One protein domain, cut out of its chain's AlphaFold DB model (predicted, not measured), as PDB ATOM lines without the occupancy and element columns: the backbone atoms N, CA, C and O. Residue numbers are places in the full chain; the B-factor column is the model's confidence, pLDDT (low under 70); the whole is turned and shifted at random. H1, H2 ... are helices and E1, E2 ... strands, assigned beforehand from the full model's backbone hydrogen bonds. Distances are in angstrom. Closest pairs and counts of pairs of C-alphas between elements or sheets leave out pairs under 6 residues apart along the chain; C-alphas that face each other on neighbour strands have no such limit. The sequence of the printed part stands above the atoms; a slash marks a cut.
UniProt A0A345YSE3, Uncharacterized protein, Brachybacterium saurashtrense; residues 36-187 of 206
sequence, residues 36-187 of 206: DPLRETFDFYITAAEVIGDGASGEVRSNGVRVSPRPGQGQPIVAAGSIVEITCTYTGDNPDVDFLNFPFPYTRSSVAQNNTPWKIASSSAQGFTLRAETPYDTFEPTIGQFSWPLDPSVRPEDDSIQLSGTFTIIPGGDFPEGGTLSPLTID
ATOM      1  N   ASP A  36     199.231 209.557 235.457       61.56
ATOM      2  CA  ASP A  36     198.605 210.599 234.640       61.56
ATOM      3  C   ASP A  36     199.554 211.204 233.588       61.56
ATOM      4  O   ASP A  36     199.178 211.202 232.416       61.56
ATOM      5  N   PRO A  37     200.811 211.589 233.899       71.38
ATOM      6  CA  PRO A  37     201.726 212.119 232.880       71.38
ATOM      7  C   PRO A  37     202.115 211.070 231.832       71.38
ATOM      8  O   PRO A  37     202.280 211.378 230.652       71.38
ATOM      9  N   LEU A  38     202.234 209.801 232.240       80.00
ATOM     10  CA  LEU A  38     202.537 208.715 231.310       80.00
ATOM     11  C   LEU A  38     201.369 208.420 230.371       80.00
ATOM     12  O   LEU A  38     201.604 208.186 229.191       80.00
ATOM     13  N   ARG A  39     200.123 208.493 230.854       79.19
ATOM     14  CA  ARG A  39     198.920 208.377 230.009       79.19
ATOM     15  C   ARG A  39     198.756 209.546 229.041       79.19
ATOM     16  O   ARG A  39     198.120 209.390 228.005       79.19
ATOM     17  N   GLU A  40     199.296 210.717 229.364       82.00
ATOM     18  CA  GLU A  40     199.339 211.854 228.437       82.00
ATOM     19  C   GLU A  40     200.424 211.695 227.363       82.00
ATOM     20  O   GLU A  40     200.313 212.283 226.285       82.00
ATOM     21  N   THR A  41     201.434 210.864 227.635       84.06
ATOM     22  CA  THR A  41     202.624 210.704 226.793       84.06
ATOM     23  C   THR A  41     202.565 209.471 225.901       84.06
ATOM     24  O   THR A  41     202.991 209.537 224.751       84.06
ATOM     25  N   PHE A  42     202.031 208.356 226.396       86.31
ATOM     26  CA  PHE A  42     202.040 207.070 225.711       86.31
ATOM     27  C   PHE A  42     200.661 206.433 225.659       86.31
ATOM     28  O   PHE A  42     199.829 206.604 226.549       86.31
ATOM     29  N   ASP A  43     200.489 205.590 224.651       85.88
ATOM     30  CA  ASP A  43     199.449 204.583 224.613       85.88
ATOM     31  C   ASP A  43     200.068 203.185 224.694       85.88
ATOM     32  O   ASP A  43     201.111 202.908 224.097       85.88
ATOM     33  N   PHE A  44     199.407 202.295 225.431       86.69
ATOM     34  CA  PHE A  44     199.836 200.915 225.619       86.69
ATOM     35  C   PHE A  44     198.902 199.970 224.877       86.69
ATOM     36  O   PHE A  44     197.716 199.890 225.204       86.69
ATOM     37  N   TYR A  45     199.441 199.249 223.896       82.00
ATOM     38  CA  TYR A  45     198.671 198.419 222.985       82.00
ATOM     39  C   TYR A  45     199.075 196.951 223.015       82.00
ATOM     40  O   TYR A  45     200.257 196.606 223.051       82.00
ATOM     41  N   ILE A  46     198.072 196.097 222.847       79.62
ATOM     42  CA  ILE A  46     198.222 194.747 222.313       79.62
ATOM     43  C   ILE A  46     197.711 194.763 220.866       79.62
ATOM     44  O   ILE A  46     196.578 195.169 220.612       79.62
ATOM     45  N   THR A  47     198.570 194.417 219.902       66.06
ATOM     46  CA  THR A  47     198.318 194.672 218.465       66.06
ATOM     47  C   THR A  47     197.373 193.663 217.813       66.06
ATOM     48  O   THR A  47     196.794 193.949 216.772       66.06
ATOM     49  N   ALA A  48     197.205 192.498 218.436       64.50
ATOM     50  CA  ALA A  48     196.081 191.584 218.256       64.50
ATOM     51  C   ALA A  48     196.050 190.636 219.457       64.50
ATOM     52  O   ALA A  48     197.115 190.345 220.017       64.50
ATOM     53  N   ALA A  49     194.867 190.159 219.833       65.81
ATOM     54  CA  ALA A  49     194.680 189.132 220.848       65.81
ATOM     55  C   ALA A  49     193.523 188.214 220.444       65.81
ATOM     56  O   ALA A  49     192.418 188.696 220.221       65.81
ATOM     57  N   GLU A  50     193.787 186.915 220.331       72.88
ATOM     58  CA  GLU A  50     192.851 185.936 219.773       72.88
ATOM     59  C   GLU A  50     192.865 184.648 220.603       72.88
ATOM     60  O   GLU A  50     193.916 184.230 221.094       72.88
ATOM     61  N   VAL A  51     191.703 184.001 220.718       73.38
ATOM     62  CA  VAL A  51     191.586 182.605 221.161       73.38
ATOM     63  C   VAL A  51     191.351 181.756 219.921       73.38
ATOM     64  O   VAL A  51     190.370 181.948 219.203       73.38
ATOM     65  N   ILE A  52     192.267 180.839 219.646       73.75
ATOM     66  CA  ILE A  52     192.290 180.016 218.440       73.75
ATOM     67  C   ILE A  52     191.996 178.587 218.843       73.75
ATOM     68  O   ILE A  52     192.506 178.117 219.857       73.75
ATOM     69  N   GLY A  53     191.239 177.873 218.015       68.81
ATOM     70  CA  GLY A  53     191.393 176.430 217.993       68.81
ATOM     71  C   GLY A  53     190.896 175.784 216.715       68.81
ATOM     72  O   GLY A  53     189.855 176.149 216.173       68.81
ATOM     73  N   ASP A  54     191.692 174.844 216.223       63.47
ATOM     74  CA  ASP A  54     191.532 174.155 214.940       63.47
ATOM     75  C   ASP A  54     191.184 172.667 215.109       63.47
ATOM     76  O   ASP A  54     191.383 171.860 214.201       63.47
ATOM     77  N   GLY A  55     190.702 172.285 216.297       64.12
ATOM     78  CA  GLY A  55     190.427 170.897 216.682       64.12
ATOM     79  C   GLY A  55     191.683 170.046 216.920       64.12
ATOM     80  O   GLY A  55     191.585 168.974 217.515       64.12
ATOM     81  N   ALA A  56     192.866 170.516 216.508       65.94
ATOM     82  CA  ALA A  56     194.162 169.890 216.781       65.94
ATOM     83  C   ALA A  56     194.979 170.661 217.836       65.94
ATOM     84  O   ALA A  56     195.825 170.078 218.514       65.94
ATOM     85  N   SER A  57     194.721 171.958 217.987       70.25
ATOM     86  CA  SER A  57     195.350 172.870 218.936       70.25
ATOM     87  C   SER A  57     194.342 173.909 219.429       70.25
ATOM     88  O   SER A  57     193.459 174.316 218.676       70.25
ATOM     89  N   GLY A  58     194.459 174.312 220.694       78.19
ATOM     90  CA  GLY A  58     193.833 175.512 221.242       78.19
ATOM     91  C   GLY A  58     194.934 176.465 221.706       78.19
ATOM     92  O   GLY A  58     195.932 176.003 222.254       78.19
ATOM     93  N   GLU A  59     194.817 177.774 221.489       81.38
ATOM     94  CA  GLU A  59     195.779 178.747 222.025       81.38
ATOM     95  C   GLU A  59     195.172 180.132 222.281       81.38
ATOM     96  O   GLU A  59     194.322 180.597 221.529       81.38
ATOM     97  N   VAL A  60     195.658 180.822 223.318       82.69
ATOM     98  CA  VAL A  60     195.524 182.281 223.465       82.69
ATOM     99  C   VAL A  60     196.770 182.920 222.868       82.69
ATOM    100  O   VAL A  60     197.877 182.672 223.348       82.69
ATOM    101  N   ARG A  61     196.618 183.760 221.845       80.88
ATOM    102  CA  ARG A  61     197.738 184.361 221.113       80.88
ATOM    103  C   ARG A  61     197.641 185.874 221.066       80.88
ATOM    104  O   ARG A  61     196.557 186.431 220.938       80.88
ATOM    105  N   SER A  62     198.797 186.531 221.077       79.81
ATOM    106  CA  SER A  62     198.945 187.927 220.669       79.81
ATOM    107  C   SER A  62     199.876 188.077 219.474       79.81
ATOM    108  O   SER A  62     200.804 187.291 219.359       79.81
ATOM    109  N   ASN A  63     199.696 189.106 218.637       75.06
ATOM    110  CA  ASN A  63     200.646 189.453 217.564       75.06
ATOM    111  C   ASN A  63     201.798 190.362 218.028       75.06
ATOM    112  O   ASN A  63     202.771 190.545 217.295       75.06
ATOM    113  N   GLY A  64     201.714 190.922 219.232       77.69
ATOM    114  CA  GLY A  64     202.725 191.822 219.771       77.69
ATOM    115  C   GLY A  64     202.156 192.795 220.791       77.69
ATOM    116  O   GLY A  64     200.950 193.041 220.864       77.69
ATOM    117  N   VAL A  65     203.057 193.363 221.581       81.06
ATOM    118  CA  VAL A  65     202.736 194.353 222.605       81.06
ATOM    119  C   VAL A  65     203.616 195.571 222.371       81.06
ATOM    120  O   VAL A  65     204.831 195.435 222.259       81.06
ATOM    121  N   ARG A  66     203.022 196.760 222.283       83.75
ATOM    122  CA  ARG A  66     203.751 198.003 221.999       83.75
ATOM    123  C   ARG A  66     203.338 199.132 222.931       83.75
ATOM    124  O   ARG A  66     202.183 199.214 223.338       83.75
ATOM    125  N   VAL A  67     204.269 200.025 223.222       85.44
ATOM    126  CA  VAL A  67     204.028 201.281 223.930       85.44
ATOM    127  C   VAL A  67     204.445 202.406 222.995       85.44
ATOM    128  O   VAL A  67     205.633 202.581 222.743       85.44
ATOM    129  N   SER A  68     203.478 203.136 222.449       84.81
ATOM    130  CA  SER A  68     203.727 204.152 221.420       84.81
ATOM    131  C   SER A  68     203.553 205.557 221.995       84.81
ATOM    132  O   SER A  68     202.561 205.800 222.686       84.81
ATOM    133  N   PRO A  69     204.469 206.503 221.716       85.06
ATOM    134  CA  PRO A  69     204.262 207.907 222.046       85.06
ATOM    135  C   PRO A  69     203.005 208.456 221.371       85.06
ATOM    136  O   PRO A  69     202.722 208.162 220.206       85.06
ATOM    137  N   ARG A  70     202.265 209.302 222.081       84.06
ATOM    138  CA  ARG A  70     201.093 209.978 221.533       84.06
ATOM    139  C   ARG A  70     201.494 211.010 220.478       84.06
ATOM    140  O   ARG A  70     202.531 211.670 220.616       84.06
ATOM    141  N   PRO A  71     200.660 211.221 219.444       79.44
ATOM    142  CA  PRO A  71     200.920 212.239 218.434       79.44
ATOM    143  C   PRO A  71     201.170 213.615 219.067       79.44
ATOM    144  O   PRO A  71     200.353 214.114 219.836       79.44
ATOM    145  N   GLY A  72     202.302 214.236 218.727       79.44
ATOM    146  CA  GLY A  72     202.669 215.574 219.204       79.44
ATOM    147  C   GLY A  72     203.473 215.626 220.509       79.44
ATOM    148  O   GLY A  72     203.929 216.710 220.858       79.44
ATOM    149  N   GLN A  73     203.718 214.495 221.183       77.69
ATOM    150  CA  GLN A  73     204.483 214.435 222.446       77.69
ATOM    151  C   GLN A  73     206.008 214.276 222.259       77.69
ATOM    152  O   GLN A  73     206.747 214.090 223.222       77.69
ATOM    153  N   GLY A  74     206.513 214.367 221.023       79.69
ATOM    154  CA  GLY A  74     207.916 214.070 220.710       79.69
ATOM    155  C   GLY A  74     208.210 212.563 220.700       79.69
ATOM    156  O   GLY A  74     207.307 211.751 220.517       79.69
ATOM    157  N   GLN A  75     209.486 212.192 220.844       85.12
ATOM    158  CA  GLN A  75     209.950 210.798 220.918       85.12
ATOM    159  C   GLN A  75     210.684 210.572 222.248       85.12
ATOM    160  O   GLN A  75     211.914 210.514 222.251       85.12
ATOM    161  N   PRO A  76     209.955 210.523 223.379       87.38
ATOM    162  CA  PRO A  76     210.571 210.362 224.687       87.38
ATOM    163  C   PRO A  76     211.249 208.995 224.808       87.38
ATOM    164  O   PRO A  76     210.695 207.972 224.404       87.38
ATOM    165  N   ILE A  77     212.452 208.978 225.375       88.69
ATOM    166  CA  ILE A  77     213.262 207.777 225.546       88.69
ATOM    167  C   ILE A  77     212.843 207.054 226.825       88.69
ATOM    168  O   ILE A  77     212.986 207.567 227.939       88.69
ATOM    169  N   VAL A  78     212.390 205.815 226.654       88.44
ATOM    170  CA  VAL A  78     212.132 204.868 227.736       88.44
ATOM    171  C   VAL A  78     213.392 204.063 228.019       88.44
ATOM    172  O   VAL A  78     213.978 203.483 227.106       88.44
ATOM    173  N   ALA A  79     213.790 204.001 229.289       89.06
ATOM    174  CA  ALA A  79     214.986 203.285 229.713       89.06
ATOM    175  C   ALA A  79     214.868 201.756 229.530       89.06
ATOM    176  O   ALA A  79     213.797 201.157 229.714       89.06
ATOM    177  N   ALA A  80     215.995 201.117 229.214       89.75
ATOM    178  CA  ALA A  80     216.185 199.672 229.239       89.75
ATOM    179  C   ALA A  80     215.844 199.104 230.624       89.75
ATOM    180  O   ALA A  80     216.117 199.730 231.641       89.75
ATOM    181  N   GLY A  81     215.281 197.899 230.682       89.06
ATOM    182  CA  GLY A  81     214.833 197.274 231.929       89.06
ATOM    183  C   GLY A  81     213.437 197.705 232.383       89.06
ATOM    184  O   GLY A  81     212.973 197.232 233.419       89.06
ATOM    185  N   SER A  82     212.744 198.548 231.610       90.88
ATOM    186  CA  SER A  82     211.311 198.802 231.795       90.88
ATOM    187  C   SER A  82     210.519 197.510 231.589       90.88
ATOM    188  O   SER A  82     210.858 196.688 230.738       90.88
ATOM    189  N   ILE A  83     209.479 197.303 232.390       91.62
ATOM    190  CA  ILE A  83     208.809 196.010 232.544       91.62
ATOM    191  C   ILE A  83     207.428 196.066 231.900       91.62
ATOM    192  O   ILE A  83     206.634 196.947 232.211       91.62
ATOM    193  N   VAL A  84     207.123 195.089 231.054       90.62
ATOM    194  CA  VAL A  84     205.776 194.829 230.539       90.62
ATOM    195  C   VAL A  84     205.236 193.585 231.230       90.62
ATOM    196  O   VAL A  84     205.891 192.543 231.190       90.62
ATOM    197  N   GLU A  85     204.043 193.669 231.812       91.50
ATOM    198  CA  GLU A  85     203.304 192.503 232.303       91.50
ATOM    199  C   GLU A  85     201.953 192.403 231.597       91.50
ATOM    200  O   GLU A  85     201.237 193.394 231.466       91.50
ATOM    201  N   ILE A  86     201.621 191.200 231.130       89.38
ATOM    202  CA  ILE A  86     200.338 190.871 230.508       89.38
ATOM    203  C   ILE A  86     199.700 189.757 231.319       89.38
ATOM    204  O   ILE A  86     200.297 188.693 231.485       89.38
ATOM    205  N   THR A  87     198.486 189.992 231.796       90.38
ATOM    206  CA  THR A  87     197.704 189.015 232.547       90.38
ATOM    207  C   THR A  87     196.525 188.558 231.709       90.38
ATOM    208  O   THR A  87     195.719 189.376 231.274       90.38
ATOM    209  N   CYS A  88     196.429 187.247 231.519       88.12
ATOM    210  CA  CYS A  88     195.262 186.554 231.005       88.12
ATOM    211  C   CYS A  88     194.451 186.005 232.170       88.12
ATOM    212  O   CYS A  88     194.996 185.335 233.048       88.12
ATOM    213  N   THR A  89     193.155 186.280 232.170       90.44
ATOM    214  CA  THR A  89     192.209 185.796 233.172       90.44
ATOM    215  C   THR A  89     191.040 185.136 232.475       90.44
ATOM    216  O   THR A  89     190.465 185.698 231.545       90.44
ATOM    217  N   TYR A  90     190.708 183.943 232.939       88.44
ATOM    218  CA  TYR A  90     189.483 183.254 232.604       88.44
ATOM    219  C   TYR A  90     188.393 183.649 233.607       88.44
ATOM    220  O   TYR A  90     188.618 183.651 234.815       88.44
ATOM    221  N   THR A  91     187.238 184.056 233.093       88.75
ATOM    222  CA  THR A  91     186.073 184.517 233.860       88.75
ATOM    223  C   THR A  91     184.824 183.687 233.570       88.75
ATOM    224  O   THR A  91     183.729 184.106 233.939       88.75
ATOM    225  N   GLY A  92     184.975 182.576 232.845       83.94
ATOM    226  CA  GLY A  92     183.903 181.624 232.574       83.94
ATOM    227  C   GLY A  92     183.679 180.659 233.735       83.94
ATOM    228  O   GLY A  92     184.389 180.693 234.743       83.94
ATOM    229  N   ASP A  93     182.687 179.788 233.571       89.56
ATOM    230  CA  ASP A  93     182.245 178.845 234.599       89.56
ATOM    231  C   ASP A  93     182.549 177.382 234.222       89.56
ATOM    232  O   ASP A  93     182.385 176.490 235.057       89.56
ATOM    233  N   ASN A  94     183.012 177.109 232.995       87.38
ATOM    234  CA  ASN A  94     183.428 175.783 232.548       87.38
ATOM    235  C   ASN A  94     184.680 175.326 233.336       87.38
ATOM    236  O   ASN A  94     185.756 175.906 233.157       87.38
ATOM    237  N   PRO A  95     184.566 174.298 234.203       87.81
ATOM    238  CA  PRO A  95     185.656 173.848 235.067       87.81
ATOM    239  C   PRO A  95     186.738 173.064 234.319       87.81
ATOM    240  O   PRO A  95     187.809 172.836 234.879       87.81
ATOM    241  N   ASP A  96     186.463 172.643 233.083       87.12
ATOM    242  CA  ASP A  96     187.406 171.883 232.266       87.12
ATOM    243  C   ASP A  96     188.449 172.804 231.607       87.12
ATOM    244  O   ASP A  96     189.480 172.336 231.117       87.12
ATOM    245  N   VAL A  97     188.201 174.123 231.585       85.75
ATOM    246  CA  VAL A  97     189.176 175.115 231.121       85.75
ATOM    247  C   VAL A  97     190.258 175.258 232.187       85.75
ATOM    248  O   VAL A  97     190.053 175.874 233.233       85.75
ATOM    249  N   ASP A  98     191.430 174.696 231.902       87.81
ATOM    250  CA  ASP A  98     192.575 174.728 232.807       87.81
ATOM    251  C   ASP A  98     193.853 175.149 232.070       87.81
ATOM    252  O   ASP A  98     194.432 174.414 231.263       87.81
ATOM    253  N   PHE A  99     194.340 176.344 232.400       85.19
ATOM    254  CA  PHE A  99     195.592 176.891 231.873       85.19
ATOM    255  C   PHE A  99     196.849 176.144 232.359       85.19
ATOM    256  O   PHE A  99     197.937 176.369 231.823       85.19
ATOM    257  N   LEU A 100     196.733 175.246 233.343       84.00
ATOM    258  CA  LEU A 100     197.815 174.388 233.831       84.00
ATOM    259  C   LEU A 100     197.902 173.042 233.111       84.00
ATOM    260  O   LEU A 100     198.937 172.388 233.245       84.00
ATOM    261  N   ASN A 101     196.885 172.632 232.343       73.00
ATOM    262  CA  ASN A 101     196.943 171.382 231.571       73.00
ATOM    263  C   ASN A 101     198.068 171.411 230.527       73.00
ATOM    264  O   ASN A 101     198.706 170.392 230.254       73.00
ATOM    265  N   PHE A 102     198.383 172.604 230.018       67.44
ATOM    266  CA  PHE A 102     199.531 172.857 229.153       67.44
ATOM    267  C   PHE A 102     200.392 173.973 229.762       67.44
ATOM    268  O   PHE A 102     200.425 175.092 229.255       67.44
ATOM    269  N   PRO A 103     201.129 173.691 230.855       54.72
ATOM    270  CA  PRO A 103     201.768 174.722 231.675       54.72
ATOM    271  C   PRO A 103     203.024 175.314 231.020       54.72
ATOM    272  O   PRO A 103     203.698 176.165 231.602       54.72
ATOM    273  N   PHE A 104     203.372 174.839 229.823       55.62
ATOM    274  CA  PHE A 104     204.492 175.334 229.047       55.62
ATOM    275  C   PHE A 104     203.952 176.243 227.946       55.62
ATOM    276  O   PHE A 104     203.495 175.732 226.921       55.62
ATOM    277  N   PRO A 105     204.021 177.577 228.103       53.00
ATOM    278  CA  PRO A 105     203.763 178.454 226.984       53.00
ATOM    279  C   PRO A 105     204.751 178.101 225.881       53.00
ATOM    280  O   PRO A 105     205.971 178.193 226.061       53.00
ATOM    281  N   TYR A 106     204.232 177.757 224.705       53.34
ATOM    282  CA  TYR A 106     204.991 177.999 223.495       53.34
ATOM    283  C   TYR A 106     205.026 179.511 223.310       53.34
ATOM    284  O   TYR A 106     204.269 180.101 222.544       53.34
ATOM    285  N   THR A 107     205.973 180.152 223.994       49.75
ATOM    286  CA  THR A 107     206.470 181.438 223.533       49.75
ATOM    287  C   THR A 107     207.130 181.154 222.190       49.75
ATOM    288  O   THR A 107     208.329 180.909 222.074       49.75
ATOM    289  N   ARG A 108     206.342 181.155 221.109       46.03
ATOM    290  CA  ARG A 108     206.916 181.506 219.824       46.03
ATOM    291  C   ARG A 108     207.348 182.944 220.018       46.03
ATOM    292  O   ARG A 108     206.566 183.848 219.774       46.03
ATOM    293  N   SER A 109     208.586 183.140 220.453       44.50
ATOM    294  CA  SER A 109     209.372 184.277 220.021       44.50
ATOM    295  C   SER A 109     209.351 184.211 218.492       44.50
ATOM    296  O   SER A 109     210.226 183.607 217.869       44.50
ATOM    297  N   SER A 110     208.278 184.697 217.852       36.69
ATOM    298  CA  SER A 110     208.449 185.110 216.475       36.69
ATOM    299  C   SER A 110     209.398 186.282 216.595       36.69
ATOM    300  O   SER A 110     209.140 187.258 217.290       36.69
ATOM    301  N   VAL A 111     210.597 186.036 216.098       39.34
ATOM    302  CA  VAL A 111     211.469 186.823 215.222       39.34
ATOM    303  C   VAL A 111     211.096 188.291 214.882       39.34
ATOM    304  O   VAL A 111     211.834 188.933 214.143       39.34
ATOM    305  N   ALA A 112     210.014 188.882 215.386       37.06
ATOM    306  CA  ALA A 112     209.625 190.256 215.138       37.06
ATOM    307  C   ALA A 112     210.110 191.191 216.262       37.06
ATOM    308  O   ALA A 112     209.559 191.284 217.357       37.06
ATOM    309  N   GLN A 113     211.168 191.905 215.888       46.34
ATOM    310  CA  GLN A 113     211.615 193.229 216.314       46.34
ATOM    311  C   GLN A 113     212.491 193.405 217.552       46.34
ATOM    312  O   GLN A 113     213.258 194.354 217.487       46.34
ATOM    313  N   ASN A 114     212.530 192.526 218.571       53.72
ATOM    314  CA  ASN A 114     213.443 192.758 219.719       53.72
ATOM    315  C   ASN A 114     214.052 191.562 220.467       53.72
ATOM    316  O   ASN A 114     214.844 191.779 221.382       53.72
ATOM    317  N   ASN A 115     213.739 190.314 220.107       58.53
ATOM    318  CA  ASN A 115     214.239 189.105 220.793       58.53
ATOM    319  C   ASN A 115     214.029 189.064 222.324       58.53
ATOM    320  O   ASN A 115     214.589 188.185 222.977       58.53
ATOM    321  N   THR A 116     213.224 189.954 222.913       69.19
ATOM    322  CA  THR A 116     212.931 189.905 224.346       69.19
ATOM    323  C   THR A 116     212.070 188.681 224.648       69.19
ATOM    324  O   THR A 116     210.933 188.616 224.176       69.19
ATOM    325  N   PRO A 117     212.567 187.713 225.439       74.94
ATOM    326  CA  PRO A 117     211.780 186.550 225.798       74.94
ATOM    327  C   PRO A 117     210.729 186.929 226.842       74.94
ATOM    328  O   PRO A 117     211.040 187.560 227.856       74.94
ATOM    329  N   TRP A 118     209.494 186.479 226.625       83.25
ATOM    330  CA  TRP A 118     208.485 186.445 227.676       83.25
ATOM    331  C   TRP A 118     208.888 185.433 228.751       83.25
ATOM    332  O   TRP A 118     209.290 184.306 228.455       83.25
ATOM    333  N   LYS A 119     208.765 185.835 230.011       84.88
ATOM    334  CA  LYS A 119     208.938 184.997 231.199       84.88
ATOM    335  C   LYS A 119     207.576 184.781 231.847       84.88
ATOM    336  O   LYS A 119     206.752 185.689 231.866       84.88
ATOM    337  N   ILE A 120     207.348 183.603 232.416       86.31
ATOM    338  CA  ILE A 120     206.149 183.341 233.219       86.31
ATOM    339  C   ILE A 120     206.348 184.010 234.579       86.31
ATOM    340  O   ILE A 120     207.275 183.655 235.306       86.31
ATOM    341  N   ALA A 121     205.500 184.980 234.911       87.81
ATOM    342  CA  ALA A 121     205.458 185.573 236.245       87.81
ATOM    343  C   ALA A 121     204.589 184.725 237.187       87.81
ATOM    344  O   ALA A 121     204.970 184.475 238.329       87.81
ATOM    345  N   SER A 122     203.448 184.241 236.691       89.50
ATOM    346  CA  SER A 122     202.572 183.303 237.397       89.50
ATOM    347  C   SER A 122     201.681 182.531 236.422       89.50
ATOM    348  O   SER A 122     201.456 182.957 235.289       89.50
ATOM    349  N   SER A 123     201.157 181.393 236.870       89.06
ATOM    350  CA  SER A 123     200.092 180.649 236.196       89.06
ATOM    351  C   SER A 123     199.195 179.964 237.226       89.06
ATOM    352  O   SER A 123     199.605 179.687 238.354       89.06
ATOM    353  N   SER A 124     197.945 179.741 236.847       90.44
ATOM    354  CA  SER A 124     196.910 179.065 237.629       90.44
ATOM    355  C   SER A 124     195.915 178.418 236.670       90.44
ATOM    356  O   SER A 124     195.979 178.688 235.476       90.44
ATOM    357  N   ALA A 125     194.959 177.633 237.168       88.62
ATOM    358  CA  ALA A 125     193.898 177.104 236.307       88.62
ATOM    359  C   ALA A 125     193.063 178.212 235.642       88.62
ATOM    360  O   ALA A 125     192.545 178.026 234.550       88.62
ATOM    361  N   GLN A 126     193.001 179.392 236.267       89.69
ATOM    362  CA  GLN A 126     192.194 180.539 235.842       89.69
ATOM    363  C   GLN A 126     192.963 181.535 234.957       89.69
ATOM    364  O   GLN A 126     192.476 182.634 234.700       89.69
ATOM    365  N   GLY A 127     194.178 181.202 234.514       89.62
ATOM    366  CA  GLY A 127     194.954 182.053 233.613       89.62
ATOM    367  C   GLY A 127     196.427 182.183 233.983       89.62
ATOM    368  O   GLY A 127     196.965 181.429 234.796       89.62
ATOM    369  N   PHE A 128     197.096 183.161 233.378       89.56
ATOM    370  CA  PHE A 128     198.542 183.350 233.478       89.56
ATOM    371  C   PHE A 128     198.938 184.824 233.491       89.56
ATOM    372  O   PHE A 128     198.218 185.679 232.983       89.56
ATOM    373  N   THR A 129     200.141 185.106 233.987       90.81
ATOM    374  CA  THR A 129     200.811 186.395 233.808       90.81
ATOM    375  C   THR A 129     202.162 186.179 233.142       90.81
ATOM    376  O   THR A 129     203.004 185.423 233.639       90.81
ATOM    377  N   LEU A 130     202.384 186.866 232.024       90.06
ATOM    378  CA  LEU A 130     203.667 186.942 231.336       90.06
ATOM    379  C   LEU A 130     204.347 188.272 231.648       90.06
ATOM    380  O   LEU A 130     203.692 189.302 231.770       90.06
ATOM    381  N   ARG A 131     205.676 188.247 231.723       90.69
ATOM    382  CA  ARG A 131     206.524 189.409 231.971       90.69
ATOM    383  C   ARG A 131     207.661 189.486 230.961       90.69
ATOM    384  O   ARG A 131     208.318 188.483 230.690       90.69
ATOM    385  N   ALA A 132     207.947 190.679 230.464       89.25
ATOM    386  CA  ALA A 132     209.081 190.972 229.596       89.25
ATOM    387  C   ALA A 132     209.779 192.268 230.035       89.25
ATOM    388  O   ALA A 132     209.178 193.112 230.695       89.25
ATOM    389  N   GLU A 133     211.054 192.418 229.677       89.25
ATOM    390  CA  GLU A 133     211.872 193.591 230.013       89.25
ATOM    391  C   GLU A 133     212.435 194.221 228.738       89.25
ATOM    392  O   GLU A 133     212.934 193.512 227.858       89.25
ATOM    393  N   THR A 134     212.359 195.546 228.611       86.81
ATOM    394  CA  THR A 134     212.917 196.245 227.449       86.81
ATOM    395  C   THR A 134     214.435 196.025 227.401       86.81
ATOM    396  O   THR A 134     215.118 196.235 228.404       86.81
ATOM    397  N   PRO A 135     214.999 195.572 226.270       83.94
ATOM    398  CA  PRO A 135     216.400 195.154 226.230       83.94
ATOM    399  C   PRO A 135     217.370 196.334 226.091       83.94
ATOM    400  O   PRO A 135     218.557 196.189 226.372       83.94
ATOM    401  N   TYR A 136     216.879 197.488 225.640       86.19
ATOM    402  CA  TYR A 136     217.654 198.699 225.401       86.19
ATOM    403  C   TYR A 136     216.751 199.940 225.494       86.19
ATOM    404  O   TYR A 136     215.521 199.820 225.489       86.19
ATOM    405  N   ASP A 137     217.371 201.117 225.567       88.69
ATOM    406  CA  ASP A 137     216.675 202.405 225.592       88.69
ATOM    407  C   ASP A 137     215.966 202.658 224.252       88.69
ATOM    408  O   ASP A 137     216.589 202.575 223.192       88.69
ATOM    409  N   THR A 138     214.666 202.961 224.267       86.81
ATOM    410  CA  THR A 138     213.863 203.068 223.037       86.81
ATOM    411  C   THR A 138     212.751 204.108 223.144       86.81
ATOM    412  O   THR A 138     212.208 204.340 224.220       86.81
ATOM    413  N   PHE A 139     212.395 204.719 222.013       86.00
ATOM    414  CA  PHE A 139     211.263 205.646 221.901       86.00
ATOM    415  C   PHE A 139     209.914 204.926 221.740       86.00
ATOM    416  O   PHE A 139     208.873 205.505 222.028       86.00
ATOM    417  N   GLU A 140     209.921 203.673 221.279       84.06
ATOM    418  CA  GLU A 140     208.724 202.838 221.136       84.06
ATOM    419  C   GLU A 140     209.040 201.417 221.632       84.06
ATOM    420  O   GLU A 140     209.514 200.564 220.868       84.06
ATOM    421  N   PRO A 141     208.851 201.143 222.936       83.62
ATOM    422  CA  PRO A 141     208.975 199.797 223.477       83.62
ATOM    423  C   PRO A 141     208.039 198.820 222.764       83.62
ATOM    424  O   PRO A 141     206.823 198.907 222.898       83.62
ATOM    425  N   THR A 142     208.610 197.863 222.034       81.69
ATOM    426  CA  THR A 142     207.860 196.780 221.382       81.69
ATOM    427  C   THR A 142     208.375 195.435 221.869       81.69
ATOM    428  O   THR A 142     209.568 195.137 221.748       81.69
ATOM    429  N   ILE A 143     207.469 194.630 222.419       80.75
ATOM    430  CA  ILE A 143     207.683 193.246 222.833       80.75
ATOM    431  C   ILE A 143     207.014 192.326 221.812       80.75
ATOM    432  O   ILE A 143     205.913 192.596 221.326       80.75
ATOM    433  N   GLY A 144     207.705 191.237 221.479       75.75
ATOM    434  CA  GLY A 144     207.237 190.262 220.501       75.75
ATOM    435  C   GLY A 144     205.947 189.551 220.918       75.75
ATOM    436  O   GLY A 144     205.425 189.716 222.022       75.75
ATOM    437  N   GLN A 145     205.445 188.718 220.018       78.62
ATOM    438  CA  GLN A 145     204.236 187.929 220.222       78.62
ATOM    439  C   GLN A 145     204.348 186.952 221.414       78.62
ATOM    440  O   GLN A 145     205.445 186.530 221.794       78.62
ATOM    441  N   PHE A 146     203.206 186.515 221.941       80.62
ATOM    442  CA  PHE A 146     203.122 185.367 222.845       80.62
ATOM    443  C   PHE A 146     202.011 184.417 222.398       80.62
ATOM    444  O   PHE A 146     201.050 184.838 221.757       80.62
ATOM    445  N   SER A 147     202.148 183.138 222.748       82.06
ATOM    446  CA  SER A 147     201.082 182.143 222.651       82.06
ATOM    447  C   SER A 147     201.071 181.296 223.925       82.06
ATOM    448  O   SER A 147     202.129 180.966 224.477       82.06
ATOM    449  N   TRP A 148     199.872 180.986 224.406       84.19
ATOM    450  CA  TRP A 148     199.628 180.066 225.503       84.19
ATOM    451  C   TRP A 148     198.720 178.929 225.020       84.19
ATOM    452  O   TRP A 148     197.571 179.202 224.670       84.19
ATOM    453  N   PRO A 149     199.198 177.674 224.996       82.62
ATOM    454  CA  PRO A 149     198.391 176.542 224.564       82.62
ATOM    455  C   PRO A 149     197.247 176.255 225.546       82.62
ATOM    456  O   PRO A 149     197.411 176.327 226.761       82.62
ATOM    457  N   LEU A 150     196.099 175.894 224.995       81.81
ATOM    458  CA  LEU A 150     194.904 175.414 225.676       81.81
ATOM    459  C   LEU A 150     194.617 173.978 225.238       81.81
ATOM    460  O   LEU A 150     195.133 173.508 224.220       81.81
ATOM    461  N   ASP A 151     193.762 173.291 225.993       81.75
ATOM    462  CA  ASP A 151     193.254 171.989 225.578       81.75
ATOM    463  C   ASP A 151     192.376 172.137 224.323       81.75
ATOM    464  O   ASP A 151     191.343 172.803 224.389       81.75
ATOM    465  N   PRO A 152     192.737 171.527 223.178       78.25
ATOM    466  CA  PRO A 152     191.925 171.600 221.964       78.25
ATOM    467  C   PRO A 152     190.556 170.916 222.094       78.25
ATOM    468  O   PRO A 152     189.703 171.105 221.229       78.25
ATOM    469  N   SER A 153     190.340 170.105 223.132       79.88
ATOM    470  CA  SER A 153     189.057 169.454 223.410       79.88
ATOM    471  C   SER A 153     188.134 170.274 224.315       79.88
ATOM    472  O   SER A 153     186.951 169.953 224.415       79.88
ATOM    473  N   VAL A 154     188.640 171.344 224.942       81.81
ATOM    474  CA  VAL A 154     187.867 172.182 225.865       81.81
ATOM    475  C   VAL A 154     187.832 173.626 225.384       81.81
ATOM    476  O   VAL A 154     188.809 174.366 225.482       81.81
ATOM    477  N   ARG A 155     186.666 174.043 224.888       81.31
ATOM    478  CA  ARG A 155     186.438 175.415 224.436       81.31
ATOM    479  C   ARG A 155     186.075 176.327 225.624       81.31
ATOM    480  O   ARG A 155     185.125 176.000 226.341       81.31
ATOM    481  N   PRO A 156     186.752 177.478 225.808       81.88
ATOM    482  CA  PRO A 156     186.285 178.536 226.706       81.88
ATOM    483  C   PRO A 156     184.981 179.167 226.203       81.88
ATOM    484  O   PRO A 156     184.756 179.262 224.994       81.88
ATOM    485  N   GLU A 157     184.130 179.639 227.108       84.00
ATOM    486  CA  GLU A 157     182.922 180.378 226.744       84.00
ATOM    487  C   GLU A 157     183.270 181.687 226.037       84.00
ATOM    488  O   GLU A 157     184.364 182.244 226.187       84.00
ATOM    489  N   ASP A 158     182.313 182.206 225.276       74.69
ATOM    490  CA  ASP A 158     182.481 183.494 224.620       74.69
ATOM    491  C   ASP A 158     182.710 184.592 225.669       74.69
ATOM    492  O   ASP A 158     182.100 184.599 226.739       74.69
ATOM    493  N   ASP A 159     183.648 185.493 225.378       73.12
ATOM    494  CA  ASP A 159     184.045 186.622 226.235       73.12
ATOM    495  C   ASP A 159     184.620 186.236 227.613       73.12
ATOM    496  O   ASP A 159     184.881 187.104 228.448       73.12
ATOM    497  N   SER A 160     184.877 184.944 227.847       82.44
ATOM    498  CA  SER A 160     185.423 184.441 229.113       82.44
ATOM    499  C   SER A 160     186.923 184.678 229.277       82.44
ATOM    500  O   SER A 160     187.442 184.532 230.379       82.44
ATOM    501  N   ILE A 161     187.643 185.033 228.211       84.62
ATOM    502  CA  ILE A 161     189.084 185.295 228.252       84.62
ATOM    503  C   ILE A 161     189.339 186.795 228.193       84.62
ATOM    504  O   ILE A 161     189.070 187.454 227.191       84.62
ATOM    505  N   GLN A 162     189.922 187.324 229.263       85.62
ATOM    506  CA  GLN A 162     190.249 188.736 229.399       85.62
ATOM    507  C   GLN A 162     191.760 188.926 229.480       85.62
ATOM    508  O   GLN A 162     192.439 188.260 230.262       85.62
ATOM    509  N   LEU A 163     192.290 189.872 228.702       86.00
ATOM    510  CA  LEU A 163     193.671 190.325 228.829       86.00
ATOM    511  C   LEU A 163     193.716 191.708 229.463       86.00
ATOM    512  O   LEU A 163     192.978 192.620 229.092       86.00
ATOM    513  N   SER A 164     194.652 191.872 230.379       87.88
ATOM    514  CA  SER A 164     195.032 193.154 230.955       87.88
ATOM    515  C   SER A 164     196.548 193.284 230.937       87.88
ATOM    516  O   SER A 164     197.268 192.316 230.686       87.88
ATOM    517  N   GLY A 165     197.050 194.487 231.188       88.94
ATOM    518  CA  GLY A 165     198.484 194.679 231.267       88.94
ATOM    519  C   GLY A 165     198.899 195.931 232.008       88.94
ATOM    520  O   GLY A 165     198.139 196.897 232.152       88.94
ATOM    521  N   THR A 166     200.159 195.914 232.417       91.25
ATOM    522  CA  THR A 166     200.869 197.047 232.995       91.25
ATOM    523  C   THR A 166     202.172 197.264 232.233       91.25
ATOM    524  O   THR A 166     202.835 196.320 231.797       91.25
ATOM    525  N   PHE A 167     202.550 198.528 232.073       91.38
ATOM    526  CA  PHE A 167     203.882 198.901 231.630       91.38
ATOM    527  C   PHE A 167     204.540 199.775 232.689       91.38
ATOM    528  O   PHE A 167     204.051 200.858 232.990       91.38
ATOM    529  N   THR A 168     205.635 199.306 233.271       92.25
ATOM    530  CA  THR A 168     206.391 200.025 234.296       92.25
ATOM    531  C   THR A 168     207.690 200.541 233.701       92.25
ATOM    532  O   THR A 168     208.594 199.764 233.397       92.25
ATOM    533  N   ILE A 169     207.791 201.858 233.565       91.25
ATOM    534  CA  ILE A 169     209.020 202.548 233.193       91.25
ATOM    535  C   ILE A 169     209.893 202.650 234.437       91.25
ATOM    536  O   ILE A 169     209.470 203.202 235.456       91.25
ATOM    537  N   ILE A 170     211.110 202.113 234.367       90.62
ATOM    538  CA  ILE A 170     212.070 202.298 235.456       90.62
ATOM    539  C   ILE A 170     212.637 203.729 235.430       90.62
ATOM    540  O   ILE A 170     212.717 204.326 234.356       90.62
ATOM    541  N   PRO A 171     213.068 204.276 236.578       88.38
ATOM    542  CA  PRO A 171     213.743 205.571 236.625       88.38
ATOM    543  C   PRO A 171     214.934 205.653 235.656       88.38
ATOM    544  O   PRO A 171     215.885 204.878 235.774       88.38
ATOM    545  N   GLY A 172     214.894 206.599 234.713       82.94
ATOM    546  CA  GLY A 172     215.944 206.804 233.711       82.94
ATOM    547  C   GLY A 172     215.443 207.477 232.429       82.94
ATOM    548  O   GLY A 172     214.245 207.691 232.255       82.94
ATOM    549  N   GLY A 173     216.366 207.814 231.522       75.75
ATOM    550  CA  GLY A 173     216.033 208.484 230.257       75.75
ATOM    551  C   GLY A 173     215.278 209.798 230.477       75.75
ATOM    552  O   GLY A 173     215.684 210.612 231.308       75.75
ATOM    553  N   ASP A 174     214.158 209.966 229.770       85.88
ATOM    554  CA  ASP A 174     213.273 211.135 229.896       85.88
ATOM    555  C   ASP A 174     212.273 211.021 231.067       85.88
ATOM    556  O   ASP A 174     211.508 211.948 231.334       85.88
ATOM    557  N   PHE A 175     212.302 209.908 231.810       88.12
ATOM    558  CA  PHE A 175     211.431 209.624 232.953       88.12
ATOM    559  C   PHE A 175     212.270 209.394 234.221       88.12
ATOM    560  O   PHE A 175     212.422 208.259 234.679       88.12
ATOM    561  N   PRO A 176     212.834 210.456 234.830       85.12
ATOM    562  CA  PRO A 176     213.772 210.334 235.951       85.12
ATOM    563  C   PRO A 176     213.160 209.703 237.209       85.12
ATOM    564  O   PRO A 176     213.890 209.160 238.032       85.12
ATOM    565  N   GLU A 177     211.836 209.753 237.355       88.19
ATOM    566  CA  GLU A 177     211.094 209.126 238.457       88.19
ATOM    567  C   GLU A 177     210.452 207.786 238.050       88.19
ATOM    568  O   GLU A 177     209.913 207.071 238.896       88.19
ATOM    569  N   GLY A 178     210.541 207.416 236.768       88.81
ATOM    570  CA  GLY A 178     209.827 206.282 236.191       88.81
ATOM    571  C   GLY A 178     208.309 206.471 236.222       88.81
ATOM    572  O   GLY A 178     207.795 207.591 236.233       88.81
ATOM    573  N   GLY A 179     207.581 205.359 236.235       89.50
ATOM    574  CA  GLY A 179     206.139 205.342 236.467       89.50
ATOM    575  C   GLY A 179     205.466 204.112 235.872       89.50
ATOM    576  O   GLY A 179     206.116 203.265 235.263       89.50
ATOM    577  N   THR A 180     204.151 204.008 236.047       88.75
ATOM    578  CA  THR A 180     203.374 202.865 235.553       88.75
ATOM    579  C   THR A 180     202.207 203.329 234.697       88.75
ATOM    580  O   THR A 180     201.430 204.199 235.088       88.75
ATOM    581  N   LEU A 181     202.065 202.692 233.540       87.69
ATOM    582  CA  LEU A 181     200.982 202.863 232.592       87.69
ATOM    583  C   LEU A 181     200.067 201.630 232.606       87.69
ATOM    584  O   LEU A 181     200.469 200.504 232.316       87.69
ATOM    585  N   SER A 182     198.806 201.891 232.917       81.12
ATOM    586  CA  SER A 182     197.637 201.024 232.734       81.12
ATOM    587  C   SER A 182     196.483 201.958 232.365       81.12
ATOM    588  O   SER A 182     196.493 203.079 232.871       81.12
ATOM    589  N   PRO A 183     195.475 201.598 231.559       70.12
ATOM    590  CA  PRO A 183     195.164 200.263 231.057       70.12
ATOM    591  C   PRO A 183     195.843 199.923 229.722       70.12
ATOM    592  O   PRO A 183     196.230 200.803 228.956       70.12
ATOM    593  N   LEU A 184     195.940 198.621 229.450       78.19
ATOM    594  CA  LEU A 184     196.222 198.068 228.127       78.19
ATOM    595  C   LEU A 184     195.016 198.295 227.203       78.19
ATOM    596  O   LEU A 184     193.883 198.018 227.591       78.19
ATOM    597  N   THR A 185     195.263 198.758 225.981       74.31
ATOM    598  CA  THR A 185     194.256 198.899 224.923       74.31
ATOM    599  C   THR A 185     194.471 197.818 223.867       74.31
ATOM    600  O   THR A 185     195.603 197.542 223.478       74.31
ATOM    601  N   ILE A 186     193.403 197.199 223.373       70.25
ATOM    602  CA  ILE A 186     193.485 196.311 222.205       70.25
ATOM    603  C   ILE A 186     193.414 197.201 220.975       70.25
ATOM    604  O   ILE A 186     192.445 197.943 220.826       70.25
ATOM    605  N   ASP A 187     194.437 197.169 220.130       57.72
ATOM    606  CA  ASP A 187     194.475 198.005 218.935       57.72
ATOM    607  C   ASP A 187     193.438 197.524 217.902       57.72
ATOM    608  O   ASP A 187     193.565 196.407 217.399       57.72
TER     609      ASP A 187
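This is residues 36 to 187 of the 206 residues of an uncharacterized protein of Brachybacterium saurashtrense (UniProt A0A345YSE3). Two antiparallel, twisted sheets stand face to face as an elongated sandwich, E4 - E5 - E3 - E7 - E8 over E1 - E2 - E6, with the short helix H1 near one end beside E8. The long loop of residues 91 to 118 passes along the side where the edge strands E4 and E6 lie. The printed part has 152 residues, with one named helix and then eight named strands, E1 to E8; under half of its residues are in named elements, and these are mostly strand. It is compact, with a radius of gyration of the C-alphas of 16.1 A and spans of 48 by 28 by 24 A.

In H1, residues 36 to 41, every O i to N i+4 pair is within hydrogen-bond range. E1, residues 42 to 53, and E2, residues 58 to 69, form a hairpin, with N 45 and O 66 2.8 A apart. E6, residues 146 to 150, is antiparallel to E2, with N 60 and O 148 at 2.8 A. E3, residues 83 to 90, is antiparallel to E5, residues 127 to 133, with N 86 and O 130 at 2.9 A, and to E7, residues 161 to 169, with N 85 and O 166 at 2.9 A. E4, residues 119 to 124, forms a hairpin with E5, N 121 and O 129 at 2.8 A. E7 and E8, residues 179 to 181, form another, N 167 and O 181 at 2.9 A. The facing parts of the sheets are 10.2 A apart, centre to centre, their strands at 34 degrees. The closest C-alphas of H1 and E8 are those of Leu 38 and Leu 181, 6.2 A apart.

H1 begins at C-alpha 36 (198.605, 210.599, 234.640). E1 is 33.3 A long, E2 34.0 A and E7 26.8 A. E8 ends at C-alpha 181 (200.982, 202.863, 232.592).

The C-alphas farthest apart, of Gly 55 and Pro 176, are 49.7 A apart. The printed part has no cut. The links E2 to E3, E3 to E4 and E5 to E6 are long. Mean pLDDT of the printed part is 79.7; 24 residues are under 70, among them 102 to 116.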